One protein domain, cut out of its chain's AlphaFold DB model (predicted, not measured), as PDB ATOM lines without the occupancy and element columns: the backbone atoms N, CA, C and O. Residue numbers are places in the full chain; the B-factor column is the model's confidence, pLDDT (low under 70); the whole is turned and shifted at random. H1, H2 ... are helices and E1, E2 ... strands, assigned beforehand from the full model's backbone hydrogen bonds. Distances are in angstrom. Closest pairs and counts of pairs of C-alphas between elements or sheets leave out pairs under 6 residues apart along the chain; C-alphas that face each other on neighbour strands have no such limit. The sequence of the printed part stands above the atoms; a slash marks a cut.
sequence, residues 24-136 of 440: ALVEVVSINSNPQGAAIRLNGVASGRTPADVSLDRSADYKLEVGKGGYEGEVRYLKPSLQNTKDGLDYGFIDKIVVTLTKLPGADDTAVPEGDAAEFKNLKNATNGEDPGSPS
ATOM      1  N   ALA A  24     -34.142 -31.018  46.724       66.31
ATOM      2  CA  ALA A  24     -33.787 -31.124  45.311       66.31
ATOM      3  C   ALA A  24     -33.497 -29.764  44.642       66.31
ATOM      4  O   ALA A  24     -32.902 -29.721  43.566       66.31
ATOM      5  N   LEU A  25     -33.900 -28.653  45.265       72.81
ATOM      6  CA  LEU A  25     -33.701 -27.287  44.767       72.81
ATOM      7  C   LEU A  25     -32.637 -26.515  45.550       72.81
ATOM      8  O   LEU A  25     -32.376 -25.352  45.239       72.81
ATOM      9  N   VAL A  26     -32.031 -27.143  46.560       85.12
ATOM     10  CA  VAL A  26     -30.944 -26.546  47.331       85.12
ATOM     11  C   VAL A  26     -29.640 -26.676  46.565       85.12
ATOM     12  O   VAL A  26     -29.236 -27.762  46.160       85.12
ATOM     13  N   GLU A  27     -28.940 -25.561  46.449       88.19
ATOM     14  CA  GLU A  27     -27.614 -25.482  45.867       88.19
ATOM     15  C   GLU A  27     -26.641 -24.862  46.859       88.19
ATOM     16  O   GLU A  27     -26.958 -23.884  47.536       88.19
ATOM     17  N   VAL A  28     -25.448 -25.442  46.960       91.56
ATOM     18  CA  VAL A  28     -24.383 -24.921  47.815       91.56
ATOM     19  C   VAL A  28     -23.498 -24.008  46.980       91.56
ATOM     20  O   VAL A  28     -22.900 -24.445  46.003       91.56
ATOM     21  N   VAL A  29     -23.405 -22.742  47.381       92.94
ATOM     22  CA  VAL A  29     -22.594 -21.722  46.714       92.94
ATOM     23  C   VAL A  29     -21.452 -21.296  47.620       92.94
ATOM     24  O   VAL A  29     -21.673 -20.925  48.773       92.94
ATOM     25  N   SER A  30     -20.233 -21.288  47.086       95.75
ATOM     26  CA  SER A  30     -19.051 -20.854  47.823       95.75
ATOM     27  C   SER A  30     -18.852 -19.347  47.696       95.75
ATOM     28  O   SER A  30     -18.658 -18.814  46.600       95.75
ATOM     29  N   ILE A  31     -18.878 -18.641  48.824       95.94
ATOM     30  CA  ILE A  31     -18.671 -17.197  48.911       95.94
ATOM     31  C   ILE A  31     -17.299 -16.924  49.514       95.94
ATOM     32  O   ILE A  31     -16.978 -17.309  50.639       95.94
ATOM     33  N   ASN A  32     -16.488 -16.192  48.764       96.50
ATOM     34  CA  ASN A  32     -15.140 -15.815  49.142       96.50
ATOM     35  C   ASN A  32     -14.977 -14.291  49.036       96.50
ATOM     36  O   ASN A  32     -15.634 -13.651  48.214       96.50
ATOM     37  N   SER A  33     -14.095 -13.702  49.846       95.06
ATOM     38  CA  SER A  33     -13.759 -12.288  49.710       95.06
ATOM     39  C   SER A  33     -12.274 -11.994  49.834       95.06
ATOM     40  O   SER A  33     -11.512 -12.717  50.474       95.06
ATOM     41  N   ASN A  34     -11.880 -10.867  49.256       93.62
ATOM     42  CA  ASN A  34     -10.580 -10.257  49.463       93.62
ATOM     43  C   ASN A  34     -10.764  -8.836  50.025       93.62
ATOM     44  O   ASN A  34     -11.343  -8.007  49.320       93.62
ATOM     45  N   PRO A  35     -10.302  -8.533  51.254       91.75
ATOM     46  CA  PRO A  35      -9.683  -9.438  52.237       91.75
ATOM     47  C   PRO A  35     -10.647 -10.511  52.781       91.75
ATOM     48  O   PRO A  35     -11.868 -10.363  52.706       91.75
ATOM     49  N   GLN A  36     -10.090 -11.574  53.370       93.31
ATOM     50  CA  GLN A  36     -10.844 -12.670  54.004       93.31
ATOM     51  C   GLN A  36     -11.522 -12.238  55.314       93.31
ATOM     52  O   GLN A  36     -11.130 -11.241  55.928       93.31
ATOM     53  N   GLY A  37     -12.497 -13.014  55.796       91.06
ATOM     54  CA  GLY A  37     -13.160 -12.802  57.087       91.06
ATOM     55  C   GLY A  37     -14.191 -11.672  57.087       91.06
ATOM     56  O   GLY A  37     -14.422 -11.067  58.138       91.06
ATOM     57  N   ALA A  38     -14.745 -11.342  55.922       92.38
ATOM     58  CA  ALA A  38     -15.838 -10.385  55.769       92.38
ATOM     59  C   ALA A  38     -17.162 -11.020  56.223       92.38
ATOM     60  O   ALA A  38     -17.391 -12.192  55.927       92.38
ATOM     61  N   ALA A  39     -18.023 -10.288  56.933       92.75
ATOM     62  CA  ALA A  39     -19.366 -10.754  57.259       92.75
ATOM     63  C   ALA A  39     -20.238 -10.872  56.011       92.75
ATOM     64  O   ALA A  39     -20.145 -10.071  55.081       92.75
ATOM     65  N   ILE A  40     -21.109 -11.875  56.029       92.94
ATOM     66  CA  ILE A  40     -22.046 -12.206  54.963       92.94
ATOM     67  C   ILE A  40     -23.460 -12.048  55.511       92.94
ATOM     68  O   ILE A  40     -23.787 -12.582  56.576       92.94
ATOM     69  N   ARG A  41     -24.324 -11.369  54.758       92.19
ATOM     70  CA  ARG A  41     -25.771 -11.389  54.967       92.19
ATOM     71  C   ARG A  41     -26.492 -11.804  53.697       92.19
ATOM     72  O   ARG A  41     -26.200 -11.296  52.618       92.19
ATOM     73  N   LEU A  42     -27.462 -12.697  53.844       89.88
ATOM     74  CA  LEU A  42     -28.399 -13.071  52.793       89.88
ATOM     75  C   LEU A  42     -29.773 -12.518  53.150       89.88
ATOM     76  O   LEU A  42     -30.325 -12.827  54.203       89.88
ATOM     77  N   ASN A  43     -30.323 -11.674  52.279       86.62
ATOM     78  CA  ASN A  43     -31.602 -10.994  52.493       86.62
ATOM     79  C   ASN A  43     -31.661 -10.249  53.844       86.62
ATOM     80  O   ASN A  43     -32.693 -10.229  54.509       86.62
ATOM     81  N   GLY A  44     -30.536  -9.659  54.266       86.62
ATOM     82  CA  GLY A  44     -30.397  -8.960  55.547       86.62
ATOM     83  C   GLY A  44     -30.163  -9.863  56.769       86.62
ATOM     84  O   GLY A  44     -29.891  -9.342  57.851       86.62
ATOM     85  N   VAL A  45     -30.215 -11.191  56.623       88.31
ATOM     86  CA  VAL A  45     -29.972 -12.162  57.703       88.31
ATOM     87  C   VAL A  45     -28.497 -12.557  57.730       88.31
ATOM     88  O   VAL A  45     -27.937 -12.898  56.694       88.31
ATOM     89  N   ALA A  46     -27.862 -12.540  58.907       88.69
ATOM     90  CA  ALA A  46     -26.471 -12.972  59.073       88.69
ATOM     91  C   ALA A  46     -26.278 -14.430  58.622       88.69
ATOM     92  O   ALA A  46     -27.012 -15.321  59.041       88.69
ATOM     93  N   SER A  47     -25.297 -14.664  57.749       89.62
ATOM     94  CA  SER A  47     -25.030 -15.961  57.104       89.62
ATOM     95  C   SER A  47     -23.573 -16.418  57.249       89.62
ATOM     96  O   SER A  47     -23.118 -17.280  56.506       89.62
ATOM     97  N   GLY A  48     -22.831 -15.852  58.207       91.12
ATOM     98  CA  GLY A  48     -21.449 -16.235  58.513       91.12
ATOM     99  C   GLY A  48     -20.407 -15.241  57.999       91.12
ATOM    100  O   GLY A  48     -20.698 -14.058  57.816       91.12
ATOM    101  N   ARG A  49     -19.167 -15.713  57.816       93.06
ATOM    102  CA  ARG A  49     -18.023 -14.914  57.348       93.06
ATOM    103  C   ARG A  49     -17.266 -15.642  56.242       93.06
ATOM    104  O   ARG A  49     -17.172 -16.859  56.280       93.06
ATOM    105  N   THR A  50     -16.699 -14.905  55.291       94.56
ATOM    106  CA  THR A  50     -15.902 -15.479  54.198       94.56
ATOM    107  C   THR A  50     -14.569 -16.072  54.692       94.56
ATOM    108  O   THR A  50     -13.943 -15.498  55.590       94.56
ATOM    109  N   PRO A  51     -14.078 -17.171  54.089       96.88
ATOM    110  CA  PRO A  51     -14.751 -17.991  53.083       96.88
ATOM    111  C   PRO A  51     -15.845 -18.862  53.725       96.88
ATOM    112  O   PRO A  51     -15.620 -19.446  54.782       96.88
ATOM    113  N   ALA A  52     -17.013 -18.952  53.087       95.69
ATOM    114  CA  ALA A  52     -18.132 -19.761  53.570       95.69
ATOM    115  C   ALA A  52     -18.937 -20.354  52.417       95.69
ATOM    116  O   ALA A  52     -19.116 -19.711  51.384       95.69
ATOM    117  N   ASP A  53     -19.479 -21.543  52.648       95.31
ATOM    118  CA  ASP A  53     -20.454 -22.165  51.764       95.31
ATOM    119  C   ASP A  53     -21.865 -21.868  52.284       95.31
ATOM    120  O   ASP A  53     -22.149 -22.028  53.474       95.31
ATOM    121  N   VAL A  54     -22.748 -21.408  51.398       92.19
ATOM    122  CA  VAL A  54     -24.135 -21.066  51.727       92.19
ATOM    123  C   VAL A  54     -25.106 -21.901  50.904       92.19
ATOM    124  O   VAL A  54     -24.926 -22.081  49.703       92.19
ATOM    125  N   SER A  55     -26.157 -22.402  51.548       91.38
ATOM    126  CA  SER A  55     -27.239 -23.125  50.879       91.38
ATOM    127  C   SER A  55     -28.294 -22.145  50.370       91.38
ATOM    128  O   SER A  55     -28.905 -21.423  51.160       91.38
ATOM    129  N   LEU A  56     -28.517 -22.128  49.059       89.56
ATOM    130  CA  LEU A  56     -29.488 -21.277  48.380       89.56
ATOM    131  C   LEU A  56     -30.575 -22.130  47.721       89.56
ATOM    132  O   LEU A  56     -30.293 -23.162  47.124       89.56
ATOM    133  N   ASP A  57     -31.821 -21.679  47.801       86.56
ATOM    134  CA  ASP A  57     -32.949 -22.267  47.081       86.56
ATOM    135  C   ASP A  57     -32.999 -21.700  45.656       86.56
ATOM    136  O   ASP A  57     -33.197 -20.496  45.455       86.56
ATOM    137  N   ARG A  58     -32.881 -22.571  44.648       82.81
ATOM    138  CA  ARG A  58     -33.002 -22.219  43.222       82.81
ATOM    139  C   ARG A  58     -34.369 -21.601  42.882       82.81
ATOM    140  O   ARG A  58     -34.521 -20.941  41.854       82.81
ATOM    141  N   SER A  59     -35.375 -21.725  43.747       75.06
ATOM    142  CA  SER A  59     -36.696 -21.098  43.609       75.06
ATOM    143  C   SER A  59     -36.748 -19.611  44.030       75.06
ATOM    144  O   SER A  59     -37.727 -18.902  43.737       75.06
ATOM    145  N   ALA A  60     -35.688 -19.101  44.666       78.94
ATOM    146  CA  ALA A  60     -35.597 -17.732  45.168       78.94
ATOM    147  C   ALA A  60     -34.479 -16.900  44.516       78.94
ATOM    148  O   ALA A  60     -33.583 -17.417  43.857       78.94
ATOM    149  N   ASP A  61     -34.595 -15.579  44.655       84.00
ATOM    150  CA  ASP A  61     -33.512 -14.635  44.371       84.00
ATOM    151  C   ASP A  61     -32.984 -14.134  45.716       84.00
ATOM    152  O   ASP A  61     -33.757 -14.008  46.674       84.00
ATOM    153  N   TYR A  62     -31.689 -13.830  45.787       86.00
ATOM    154  CA  TYR A  62     -31.044 -13.421  47.032       86.00
ATOM    155  C   TYR A  62     -30.312 -12.094  46.885       86.00
ATOM    156  O   TYR A  62     -29.590 -11.861  45.916       86.00
ATOM    157  N   LYS A  63     -30.456 -11.233  47.892       88.69
ATOM    158  CA  LYS A  63     -29.558 -10.103  48.126       88.69
ATOM    159  C   LYS A  63     -28.410 -10.587  49.007       88.69
ATOM    160  O   LYS A  63     -28.618 -10.853  50.187       88.69
ATOM    161  N   LEU A  64     -27.223 -10.697  48.429       91.50
ATOM    162  CA  LEU A  64     -25.980 -10.962  49.137       91.50
ATOM    163  C   LEU A  64     -25.329  -9.631  49.516       91.50
ATOM    164  O   LEU A  64     -25.057  -8.800  48.655       91.50
ATOM    165  N   GLU A  65     -25.052  -9.444  50.797       92.56
ATOM    166  CA  GLU A  65     -24.309  -8.304  51.324       92.56
ATOM    167  C   GLU A  65     -23.035  -8.830  51.981       92.56
ATOM    168  O   GLU A  65     -23.088  -9.732  52.819       92.56
ATOM    169  N   VAL A  66     -21.889  -8.279  51.593       93.44
ATOM    170  CA  VAL A  66     -20.578  -8.661  52.128       93.44
ATOM    171  C   VAL A  66     -19.877  -7.414  52.645       93.44
ATOM    172  O   VAL A  66     -19.742  -6.431  51.922       93.44
ATOM    173  N   GLY A  67     -19.455  -7.436  53.905       91.94
ATOM    174  CA  GLY A  67     -18.921  -6.263  54.594       91.94
ATOM    175  C   GLY A  67     -17.724  -6.610  55.462       91.94
ATOM    176  O   GLY A  67     -17.605  -7.725  55.957       91.94
ATOM    177  N   LYS A  68     -16.810  -5.657  55.638       90.00
ATOM    178  CA  LYS A  68     -15.703  -5.782  56.590       90.00
ATOM    179  C   LYS A  68     -15.317  -4.402  57.100       90.00
ATOM    180  O   LYS A  68     -15.215  -3.453  56.327       90.00
ATOM    181  N   GLY A  69     -15.064  -4.295  58.400       86.00
ATOM    182  CA  GLY A  69     -14.575  -3.067  59.019       86.00
ATOM    183  C   GLY A  69     -13.341  -2.489  58.329       86.00
ATOM    184  O   GLY A  69     -12.406  -3.228  58.040       86.00
ATOM    185  N   GLY A  70     -13.351  -1.181  58.062       85.31
ATOM    186  CA  GLY A  70     -12.278  -0.495  57.332       85.31
ATOM    187  C   GLY A  70     -12.338  -0.642  55.805       85.31
ATOM    188  O   GLY A  70     -11.490  -0.087  55.107       85.31
ATOM    189  N   TYR A  71     -13.350  -1.332  55.274       88.69
ATOM    190  CA  TYR A  71     -13.584  -1.509  53.841       88.69
ATOM    191  C   TYR A  71     -14.989  -1.039  53.454       88.69
ATOM    192  O   TYR A  71     -15.903  -0.961  54.274       88.69
ATOM    193  N   GLU A  72     -15.157  -0.706  52.182       88.06
ATOM    194  CA  GLU A  72     -16.466  -0.510  51.573       88.06
ATOM    195  C   GLU A  72     -17.135  -1.869  51.394       88.06
ATOM    196  O   GLU A  72     -16.531  -2.792  50.846       88.06
ATOM    197  N   GLY A  73     -18.373  -1.988  51.870       89.12
ATOM    198  CA  GLY A  73     -19.156  -3.204  51.698       89.12
ATOM    199  C   GLY A  73     -19.678  -3.328  50.270       89.12
ATOM    200  O   GLY A  73     -19.776  -2.342  49.541       89.12
ATOM    201  N   GLU A  74     -20.057  -4.534  49.873       90.44
ATOM    202  CA  GLU A  74     -20.520  -4.847  48.525       90.44
ATOM    203  C   GLU A  74     -21.872  -5.570  48.569       90.44
ATOM    204  O   GLU A  74     -22.095  -6.459  49.392       90.44
ATOM    205  N   VAL A  75     -22.779  -5.188  47.670       90.00
ATOM    206  CA  VAL A  75     -24.066  -5.849  47.440       90.00
ATOM    207  C   VAL A  75     -24.022  -6.545  46.094       90.00
ATOM    208  O   VAL A  75     -23.738  -5.924  45.067       90.00
ATOM    209  N   ARG A  76     -24.351  -7.833  46.103       86.88
ATOM    210  CA  ARG A  76     -24.530  -8.680  44.927       86.88
ATOM    211  C   ARG A  76     -25.948  -9.227  44.939       86.88
ATOM    212  O   ARG A  76     -26.472  -9.606  45.982       86.88
ATOM    213  N   TYR A  77     -26.555  -9.321  43.769       84.31
ATOM    214  CA  TYR A  77     -27.857  -9.956  43.624       84.31
ATOM    215  C   TYR A  77     -27.690 -11.283  42.912       84.31
ATOM    216  O   TYR A  77     -27.199 -11.338  41.787       84.31
ATOM    217  N   LEU A  78     -28.053 -12.353  43.608       86.44
ATOM    218  CA  LEU A  78     -27.873 -13.717  43.150       86.44
ATOM    219  C   LEU A  78     -29.192 -14.200  42.570       86.44
ATOM    220  O   LEU A  78     -30.211 -14.241  43.266       86.44
ATOM    221  N   LYS A  79     -29.160 -14.555  41.287       82.75
ATOM    222  CA  LYS A  79     -30.293 -15.133  40.571       82.75
ATOM    223  C   LYS A  79     -29.868 -16.468  39.962       82.75
ATOM    224  O   LYS A  79     -28.799 -16.518  39.349       82.75
ATOM    225  N   PRO A  80     -30.690 -17.520  40.085       84.81
ATOM    226  CA  PRO A  80     -30.431 -18.766  39.394       84.81
ATOM    227  C   PRO A  80     -30.668 -18.560  37.897       84.81
ATOM    228  O   PRO A  80     -31.666 -17.967  37.471       84.81
ATOM    229  N   SER A  81     -29.721 -19.019  37.091       81.06
ATOM    230  CA  SER A  81     -29.676 -18.778  35.654       81.06
ATOM    231  C   SER A  81     -29.213 -20.023  34.913       81.06
ATOM    232  O   SER A  81     -28.654 -20.947  35.502       81.06
ATOM    233  N   LEU A  82     -29.482 -20.053  33.608       80.88
ATOM    234  CA  LEU A  82     -28.986 -21.113  32.747       80.88
ATOM    235  C   LEU A  82     -27.505 -20.860  32.453       80.88
ATOM    236  O   LEU A  82     -27.150 -19.832  31.874       80.88
ATOM    237  N   GLN A  83     -26.663 -21.806  32.838       81.19
ATOM    238  CA  GLN A  83     -25.217 -21.735  32.726       81.19
ATOM    239  C   GLN A  83     -24.709 -22.817  31.781       81.19
ATOM    240  O   GLN A  83     -25.260 -23.913  31.700       81.19
ATOM    241  N   ASN A  84     -23.642 -22.494  31.057       77.88
ATOM    242  CA  ASN A  84     -22.972 -23.449  30.189       77.88
ATOM    243  C   ASN A  84     -21.778 -24.027  30.951       77.88
ATOM    244  O   ASN A  84     -20.778 -23.337  31.154       77.88
ATOM    245  N   THR A  85     -21.903 -25.269  31.400       76.31
ATOM    246  CA  THR A  85     -20.863 -25.975  32.148       76.31
ATOM    247  C   THR A  85     -20.123 -26.947  31.233       76.31
ATOM    248  O   THR A  85     -20.466 -27.144  30.063       76.31
ATOM    249  N   LYS A  86     -19.065 -27.567  31.762       77.12
ATOM    250  CA  LYS A  86     -18.327 -28.609  31.038       77.12
ATOM    251  C   LYS A  86     -19.199 -29.845  30.767       77.12
ATOM    252  O   LYS A  86     -18.953 -30.545  29.788       77.12
ATOM    253  N   ASP A  87     -20.214 -30.063  31.601       70.88
ATOM    254  CA  ASP A  87     -21.107 -31.224  31.573       70.88
ATOM    255  C   ASP A  87     -22.433 -30.959  30.845       70.88
ATOM    256  O   ASP A  87     -23.253 -31.868  30.707       70.88
ATOM    257  N   GLY A  88     -22.642 -29.736  30.346       68.50
ATOM    258  CA  GLY A  88     -23.827 -29.341  29.590       68.50
ATOM    259  C   GLY A  88     -24.468 -28.061  30.119       68.50
ATOM    260  O   GLY A  88     -23.819 -27.226  30.741       68.50
ATOM    261  N   LEU A  89     -25.757 -27.888  29.832       72.06
ATOM    262  CA  LEU A  89     -26.530 -26.782  30.388       72.06
ATOM    263  C   LEU A  89     -27.004 -27.143  31.797       72.06
ATOM    264  O   LEU A  89     -27.733 -28.121  31.965       72.06
ATOM    265  N   ASP A  90     -26.638 -26.318  32.770       79.06
ATOM    266  CA  ASP A  90     -27.095 -26.435  34.154       79.06
ATOM    267  C   ASP A  90     -27.904 -25.199  34.555       79.06
ATOM    268  O   ASP A  90     -27.672 -24.097  34.050       79.06
ATOM    269  N   TYR A  91     -28.888 -25.380  35.430       80.62
ATOM    270  CA  TYR A  91     -29.728 -24.303  35.936       80.62
ATOM    271  C   TYR A  91     -29.531 -24.141  37.439       80.62
ATOM    272  O   TYR A  91     -29.951 -24.986  38.227       80.62
ATOM    273  N   GLY A  92     -28.936 -23.016  37.828       84.44
ATOM    274  CA  GLY A  92     -28.539 -22.779  39.210       84.44
ATOM    275  C   GLY A  92     -27.841 -21.441  39.406       84.44
ATOM    276  O   GLY A  92     -27.812 -20.588  38.511       84.44
ATOM    277  N   PHE A  93     -27.301 -21.240  40.596       88.75
ATOM    278  CA  PHE A  93     -26.429 -20.126  40.940       88.75
ATOM    279  C   PHE A  93     -25.001 -20.374  40.452       88.75
ATOM    280  O   PHE A  93     -24.613 -21.488  40.132       88.75
ATOM    281  N   ILE A  94     -24.199 -19.315  40.379       86.12
ATOM    282  CA  ILE A  94     -22.773 -19.455  40.075       86.12
ATOM    283  C   ILE A  94     -22.092 -20.117  41.283       86.12
ATOM    284  O   ILE A  94     -22.139 -19.547  42.372       86.12
ATOM    285  N   ASP A  95     -21.418 -21.252  41.079       86.69
ATOM    286  CA  ASP A  95     -20.815 -22.089  42.137       86.69
ATOM    287  C   ASP A  95     -19.878 -21.332  43.086       86.69
ATOM    288  O   ASP A  95     -19.766 -21.651  44.271       86.69
ATOM    289  N   LYS A  96     -19.161 -20.332  42.557       90.69
ATOM    290  CA  LYS A  96     -18.167 -19.563  43.302       90.69
ATOM    291  C   LYS A  96     -18.315 -18.070  43.069       90.69
ATOM    292  O   LYS A  96     -18.111 -17.565  41.967       90.69
ATOM    293  N   ILE A  97     -18.563 -17.354  44.157       91.62
ATOM    294  CA  ILE A  97     -18.653 -15.899  44.193       91.62
ATOM    295  C   ILE A  97     -17.407 -15.363  44.892       91.62
ATOM    296  O   ILE A  97     -17.093 -15.751  46.016       91.62
ATOM    297  N   VAL A  98     -16.694 -14.453  44.229       93.25
ATOM    298  CA  VAL A  98     -15.531 -13.767  44.802       93.25
ATOM    299  C   VAL A  98     -15.818 -12.274  44.863       93.25
ATOM    300  O   VAL A  98     -16.061 -11.641  43.838       93.25
ATOM    301  N   VAL A  99     -15.781 -11.722  46.072       92.00
ATOM    302  CA  VAL A  99     -16.075 -10.315  46.367       92.00
ATOM    303  C   VAL A  99     -14.781  -9.594  46.731       92.00
ATOM    304  O   VAL A  99     -14.045 -10.046  47.604       92.00
ATOM    305  N   THR A 100     -14.470  -8.477  46.076       93.31
ATOM    306  CA  THR A 100     -13.248  -7.714  46.377       93.31
ATOM    307  C   THR A 100     -13.632  -6.399  47.029       93.31
ATOM    308  O   THR A 100     -14.096  -5.482  46.356       93.31
ATOM    309  N   LEU A 101     -13.412  -6.299  48.339       90.25
ATOM    310  CA  LEU A 101     -13.760  -5.110  49.104       90.25
ATOM    311  C   LEU A 101     -12.652  -4.064  48.979       90.25
ATOM    312  O   LEU A 101     -11.462  -4.355  49.126       90.25
ATOM    313  N   THR A 102     -13.053  -2.822  48.737       90.50
ATOM    314  CA  THR A 102     -12.119  -1.702  48.591       90.50
ATOM    315  C   THR A 102     -11.852  -1.078  49.955       90.50
ATOM    316  O   THR A 102     -12.787  -0.781  50.694       90.50
ATOM    317  N   LYS A 103     -10.579  -0.889  50.322       88.25
ATOM    318  CA  LYS A 103     -10.211  -0.276  51.608       88.25
ATOM    319  C   LYS A 103     -10.665   1.184  51.646       88.25
ATOM    320  O   LYS A 103     -10.432   1.928  50.693       88.25
ATOM    321  N   LEU A 104     -11.293   1.597  52.746       84.38
ATOM    322  CA  LEU A 104     -11.729   2.979  52.936       84.38
ATOM    323  C   LEU A 104     -10.523   3.904  53.187       84.38
ATOM    324  O   LEU A 104      -9.595   3.528  53.912       84.38
ATOM    325  N   PRO A 105     -10.527   5.129  52.636       80.88
ATOM    326  CA  PRO A 105      -9.477   6.102  52.906       80.88
ATOM    327  C   PRO A 105      -9.469   6.485  54.394       80.88
ATOM    328  O   PRO A 105     -10.501   6.854  54.950       80.88
ATOM    329  N   GLY A 106      -8.300   6.396  55.035       73.94
ATOM    330  CA  GLY A 106      -8.126   6.706  56.461       73.94
ATOM    331  C   GLY A 106      -8.555   5.600  57.433       73.94
ATOM    332  O   GLY A 106      -8.589   5.847  58.632       73.94
ATOM    333  N   ALA A 107      -8.886   4.397  56.948       70.50
ATOM    334  CA  ALA A 107      -9.140   3.249  57.813       70.50
ATOM    335  C   ALA A 107      -7.824   2.632  58.324       70.50
ATOM    336  O   ALA A 107      -7.017   2.136  57.529       70.50
ATOM    337  N   ASP A 108      -7.633   2.635  59.646       63.94
ATOM    338  CA  ASP A 108      -6.550   1.909  60.315       63.94
ATOM    339  C   ASP A 108      -6.785   0.391  60.225       63.94
ATOM    340  O   ASP A 108      -7.898  -0.089  60.451       63.94
ATOM    341  N   ASP A 109      -5.735  -0.387  59.940       55.47
ATOM    342  CA  ASP A 109      -5.814  -1.858  59.818       55.47
ATOM    343  C   ASP A 109      -6.167  -2.576  61.138       55.47
ATOM    344  O   ASP A 109      -6.400  -3.784  61.154       55.47
ATOM    345  N   THR A 110      -6.201  -1.851  62.258       55.06
ATOM    346  CA  THR A 110      -6.333  -2.391  63.617       55.06
ATOM    347  C   THR A 110      -7.735  -2.297  64.214       55.06
ATOM    348  O   THR A 110      -8.002  -2.970  65.208       55.06
ATOM    349  N   ALA A 111      -8.654  -1.523  63.631       51.88
ATOM    350  CA  ALA A 111     -10.002  -1.361  64.173       51.88
ATOM    351  C   ALA A 111     -11.009  -2.203  63.379       51.88
ATOM    352  O   ALA A 111     -11.707  -1.699  62.502       51.88
ATOM    353  N   VAL A 112     -11.097  -3.498  63.698       53.69
ATOM    354  CA  VAL A 112     -12.277  -4.300  63.341       53.69
ATOM    355  C   VAL A 112     -13.410  -3.839  64.267       53.69
ATOM    356  O   VAL A 112     -13.297  -4.032  65.476       53.69
ATOM    357  N   PRO A 113     -14.473  -3.186  63.761       55.47
ATOM    358  CA  PRO A 113     -15.583  -2.749  64.587       55.47
ATOM    359  C   PRO A 113     -16.250  -3.955  65.239       55.47
ATOM    360  O   PRO A 113     -16.478  -4.982  64.598       55.47
ATOM    361  N   GLU A 114     -16.588  -3.817  66.512       53.34
ATOM    362  CA  GLU A 114     -17.267  -4.854  67.275       53.34
ATOM    363  C   GLU A 114     -18.749  -4.901  66.848       53.34
ATOM    364  O   GLU A 114     -19.603  -4.203  67.391       53.34
ATOM    365  N   GLY A 115     -19.046  -5.666  65.790       62.53
ATOM    366  CA  GLY A 115     -20.408  -5.997  65.356       62.53
ATOM    367  C   GLY A 115     -20.725  -5.744  63.875       62.53
ATOM    368  O   GLY A 115     -20.234  -4.806  63.248       62.53
ATOM    369  N   ASP A 116     -21.629  -6.566  63.333       68.88
ATOM    370  CA  ASP A 116     -21.998  -6.592  61.910       68.88
ATOM    371  C   ASP A 116     -22.486  -5.241  61.359       68.88
ATOM    372  O   ASP A 116     -22.216  -4.902  60.213       68.88
ATOM    373  N   ALA A 117     -23.215  -4.443  62.146       72.81
ATOM    374  CA  ALA A 117     -23.862  -3.222  61.652       72.81
ATOM    375  C   ALA A 117     -22.867  -2.180  61.106       72.81
ATOM    376  O   ALA A 117     -23.171  -1.480  60.140       72.81
ATOM    377  N   ALA A 118     -21.675  -2.089  61.700       76.94
ATOM    378  CA  ALA A 118     -20.637  -1.173  61.240       76.94
ATOM    379  C   ALA A 118     -19.970  -1.654  59.938       76.94
ATOM    380  O   ALA A 118     -19.560  -0.821  59.129       76.94
ATOM    381  N   GLU A 119     -19.913  -2.970  59.704       80.81
ATOM    382  CA  GLU A 119     -19.311  -3.572  58.506       80.81
ATOM    383  C   GLU A 119     -20.131  -3.301  57.224       80.81
ATOM    384  O   GLU A 119     -19.579  -3.348  56.126       80.81
ATOM    385  N   PHE A 120     -21.421  -2.951  57.347       84.12
ATOM    386  CA  PHE A 120     -22.341  -2.714  56.218       84.12
ATOM    387  C   PHE A 120     -22.767  -1.244  56.040       84.12
ATOM    388  O   PHE A 120     -23.704  -0.950  55.300       84.12
ATOM    389  N   LYS A 121     -22.107  -0.284  56.704       80.38
ATOM    390  CA  LYS A 121     -22.524   1.133  56.677       80.38
ATOM    391  C   LYS A 121     -22.396   1.794  55.292       80.38
ATOM    392  O   LYS A 121     -23.169   2.693  54.977       80.38
ATOM    393  N   ASN A 122     -21.446   1.340  54.472       79.69
ATOM    394  CA  ASN A 122     -21.117   1.916  53.163       79.69
ATOM    395  C   ASN A 122     -21.185   0.847  52.063       79.69
ATOM    396  O   ASN A 122     -20.169   0.490  51.469       79.69
ATOM    397  N   LEU A 123     -22.377   0.292  51.842       82.88
ATOM    398  CA  LEU A 123     -22.619  -0.706  50.803       82.88
ATOM    399  C   LEU A 123     -22.553  -0.087  49.396       82.88
ATOM    400  O   LEU A 123     -23.245   0.888  49.104       82.88
ATOM    401  N   LYS A 124     -21.761  -0.695  48.509       82.06
ATOM    402  CA  LYS A 124     -21.738  -0.426  47.069       82.06
ATOM    403  C   LYS A 124     -22.478  -1.519  46.315       82.06
ATOM    404  O   LYS A 124     -22.262  -2.701  46.561       82.06
ATOM    405  N   ASN A 125     -23.297  -1.134  45.344       75.69
ATOM    406  CA  ASN A 125     -23.937  -2.097  44.453       75.69
ATOM    407  C   ASN A 125     -22.938  -2.537  43.379       75.69
ATOM    408  O   ASN A 125     -22.468  -1.712  42.595       75.69
ATOM    409  N   ALA A 126     -22.636  -3.832  43.326       64.56
ATOM    410  CA  ALA A 126     -21.848  -4.430  42.261       64.56
ATOM    411  C   ALA A 126     -22.756  -5.273  41.360       64.56
ATOM    412  O   ALA A 126     -23.504  -6.137  41.823       64.56
ATOM    413  N   THR A 127     -22.695  -5.040  40.049       51.81
ATOM    414  CA  THR A 127     -23.513  -5.768  39.078       51.81
ATOM    415  C   THR A 127     -22.882  -7.124  38.752       51.81
ATOM    416  O   THR A 127     -21.728  -7.223  38.348       51.81
ATOM    417  N   ASN A 128     -23.654  -8.194  38.937       50.91
ATOM    418  CA  ASN A 128     -23.515  -9.440  38.173       50.91
ATOM    419  C   ASN A 128     -24.928  -9.908  37.785       50.91
ATOM    420  O   ASN A 128     -25.401 -10.966  38.182       50.91
ATOM    421  N   GLY A 129     -25.635  -9.001  37.104       52.44
ATOM    422  CA  GLY A 129     -27.082  -9.006  36.889       52.44
ATOM    423  C   GLY A 129     -27.666  -7.608  37.121       52.44
ATOM    424  O   GLY A 129     -27.067  -6.800  37.834       52.44
ATOM    425  N   GLU A 130     -28.802  -7.310  36.484       43.62
ATOM    426  CA  GLU A 130     -29.535  -6.052  36.680       43.62
ATOM    427  C   GLU A 130     -29.932  -5.861  38.149       43.62
ATOM    428  O   GLU A 130     -30.374  -6.807  38.808       43.62
ATOM    429  N   ASP A 131     -29.778  -4.621  38.625       43.62
ATOM    430  CA  ASP A 131     -30.193  -4.156  39.946       43.62
ATOM    431  C   ASP A 131     -31.676  -4.496  40.196       43.62
ATOM    432  O   ASP A 131     -32.552  -3.911  39.559       43.62
ATOM    433  N   PRO A 132     -32.013  -5.409  41.122       39.44
ATOM    434  CA  PRO A 132     -33.387  -5.674  41.518       39.44
ATOM    435  C   PRO A 132     -33.988  -4.552  42.380       39.44
ATOM    436  O   PRO A 132     -35.131  -4.679  42.812       39.44
ATOM    437  N   GLY A 133     -33.279  -3.432  42.576       41.66
ATOM    438  CA  GLY A 133     -33.863  -2.116  42.852       41.66
ATOM    439  C   GLY A 133     -34.833  -1.637  41.758       41.66
ATOM    440  O   GLY A 133     -35.656  -0.757  41.998       41.66
ATOM    441  N   SER A 134     -34.848  -2.291  40.596       38.84
ATOM    442  CA  SER A 134     -36.110  -2.628  39.940       38.84
ATOM    443  C   SER A 134     -36.202  -4.144  39.822       38.84
ATOM    444  O   SER A 134     -35.430  -4.727  39.060       38.84
ATOM    445  N   PRO A 135     -37.113  -4.827  40.544       40.72
ATOM    446  CA  PRO A 135     -37.310  -6.247  40.327       40.72
ATOM    447  C   PRO A 135     -37.576  -6.418  38.835       40.72
ATOM    448  O   PRO A 135     -38.480  -5.781  38.287       40.72
ATOM    449  N   SER A 136     -36.809  -7.274  38.159       49.03
ATOM    450  CA  SER A 136     -37.342  -7.898  36.955       49.03
ATOM    451  C   SER A 136     -38.695  -8.439  37.396       49.03
ATOM    452  O   SER A 136     -38.747  -9.271  38.303       49.03
TER     453      SER A 136
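AT A GLANCE: This is residues 24 to 136 of the 440 residues of the protein "PEGA domain-containing protein" of Verrucomicrobia bacterium (UniProt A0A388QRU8). Two strongly twisted sheets, one of five strands and one of three, lie face to face as an elongated sandwich, and the hairpin E7 and E8 reaches out from one end, where residues 84 to 89 stick out free. Near the other end residues 101 to 115 make a long loop without a named element, which leads to the short helix H1 on the larger sheet. The printed part has 113 residues, with one named helix and ten named strands in the order E1 E2 E3 E4 E5 E6 E7 E8 E9 H1 E10, and the class is mostly strand. The larger sheet, E3 E2 E5 E6 E10, and the smaller, E4 E1 E9, are both mixed, while E7 and E8 form an antiparallel pair. The whole is compact, with a radius of gyration of the C-alphas of 14.8 A, and its spans are 47 by 28 by 23 A.

IN THESE COORDINATES: E1, residues 26 to 34, is the longest strand by residues; it begins at C-alpha 26 (-30.944, -26.546, 47.331) and measures 26.2 A from first to last C-alpha. E2, residues 39 to 42, and E3, residues 45 to 49, follow with 10.3 A and 12.3 A. E4, residues 52 to 57, E5, residues 62 to 67, and E6, residues 73 to 78, measure 16.4 A, 16.0 A and 16.1 A. E7, residues 81 to 85, ends at C-alpha 85 (-20.863, -25.975, 32.148) and measures 11.9 A, and E8, residues 88 to 92, measures 12.6 A. E9, residues 96 to 100, measures 13.2 A. H1, residues 116 to 119, is 5.3 A long, and E10, residues 123 to 125, ends at C-alpha 125 (-23.937, -2.097, 44.453), 6.6 A from its first.

HOW THE PARTS SIT: In the larger sheet E3 and E10 are the edge strands. E2 and E3 are a hairpin, with N 40 and O 48 at 2.9 A. E2 and E5 are antiparallel, with N 41 and O 65 at 2.8 A. E5 and E6 are another hairpin, with N 64 and O 76 at 2.8 A. E6 and E10 are parallel, with N 75 and O 124 at 2.8 A. These N and O pairs are within hydrogen-bond range, as are those that follow. In the smaller sheet E1 is the inner strand, antiparallel to E4, with N 29 and O 54 at 2.9 A, and parallel to E9, with N 32 and O 97 at 2.8 A. The two sheets form a sandwich, two sheets face to face: the facing parts are 9.2 A centre to centre, and the strands of the one stand at 22 degrees to those of the other. Across it, the closest C-alphas of E5 and E9, those of Val 66 and Val 99, are 7.5 A apart. E6 runs on into E7 across a break of 2 residues, at 87 degrees. E7 and E8 are a hairpin, with N 83 and O 90 at 2.8 A. H1 is on the larger sheet at a height of 7.4 A, only just over none of its strands, with 2 C-alphas falling on E2 and 2 on E5; the closest C-alphas of H1 and E5, those of Glu 119 and Gly 67, are 4.8 A apart. H1 is too short for an O i to N i+4 pair, but its 1 O i to N i+3 pair is within range.

THE WHOLE: The two C-alphas farthest apart, those of Gly 88 and Gly 106, are 47.6 A apart. The printed part has no cut. The link from E9 to H1, 15 residues, is long, and the other links are tight. The mean pLDDT of the printed part is 80.2; it is under 70 at residues 24 and 88, at 108 to 116 and at 126 to 136.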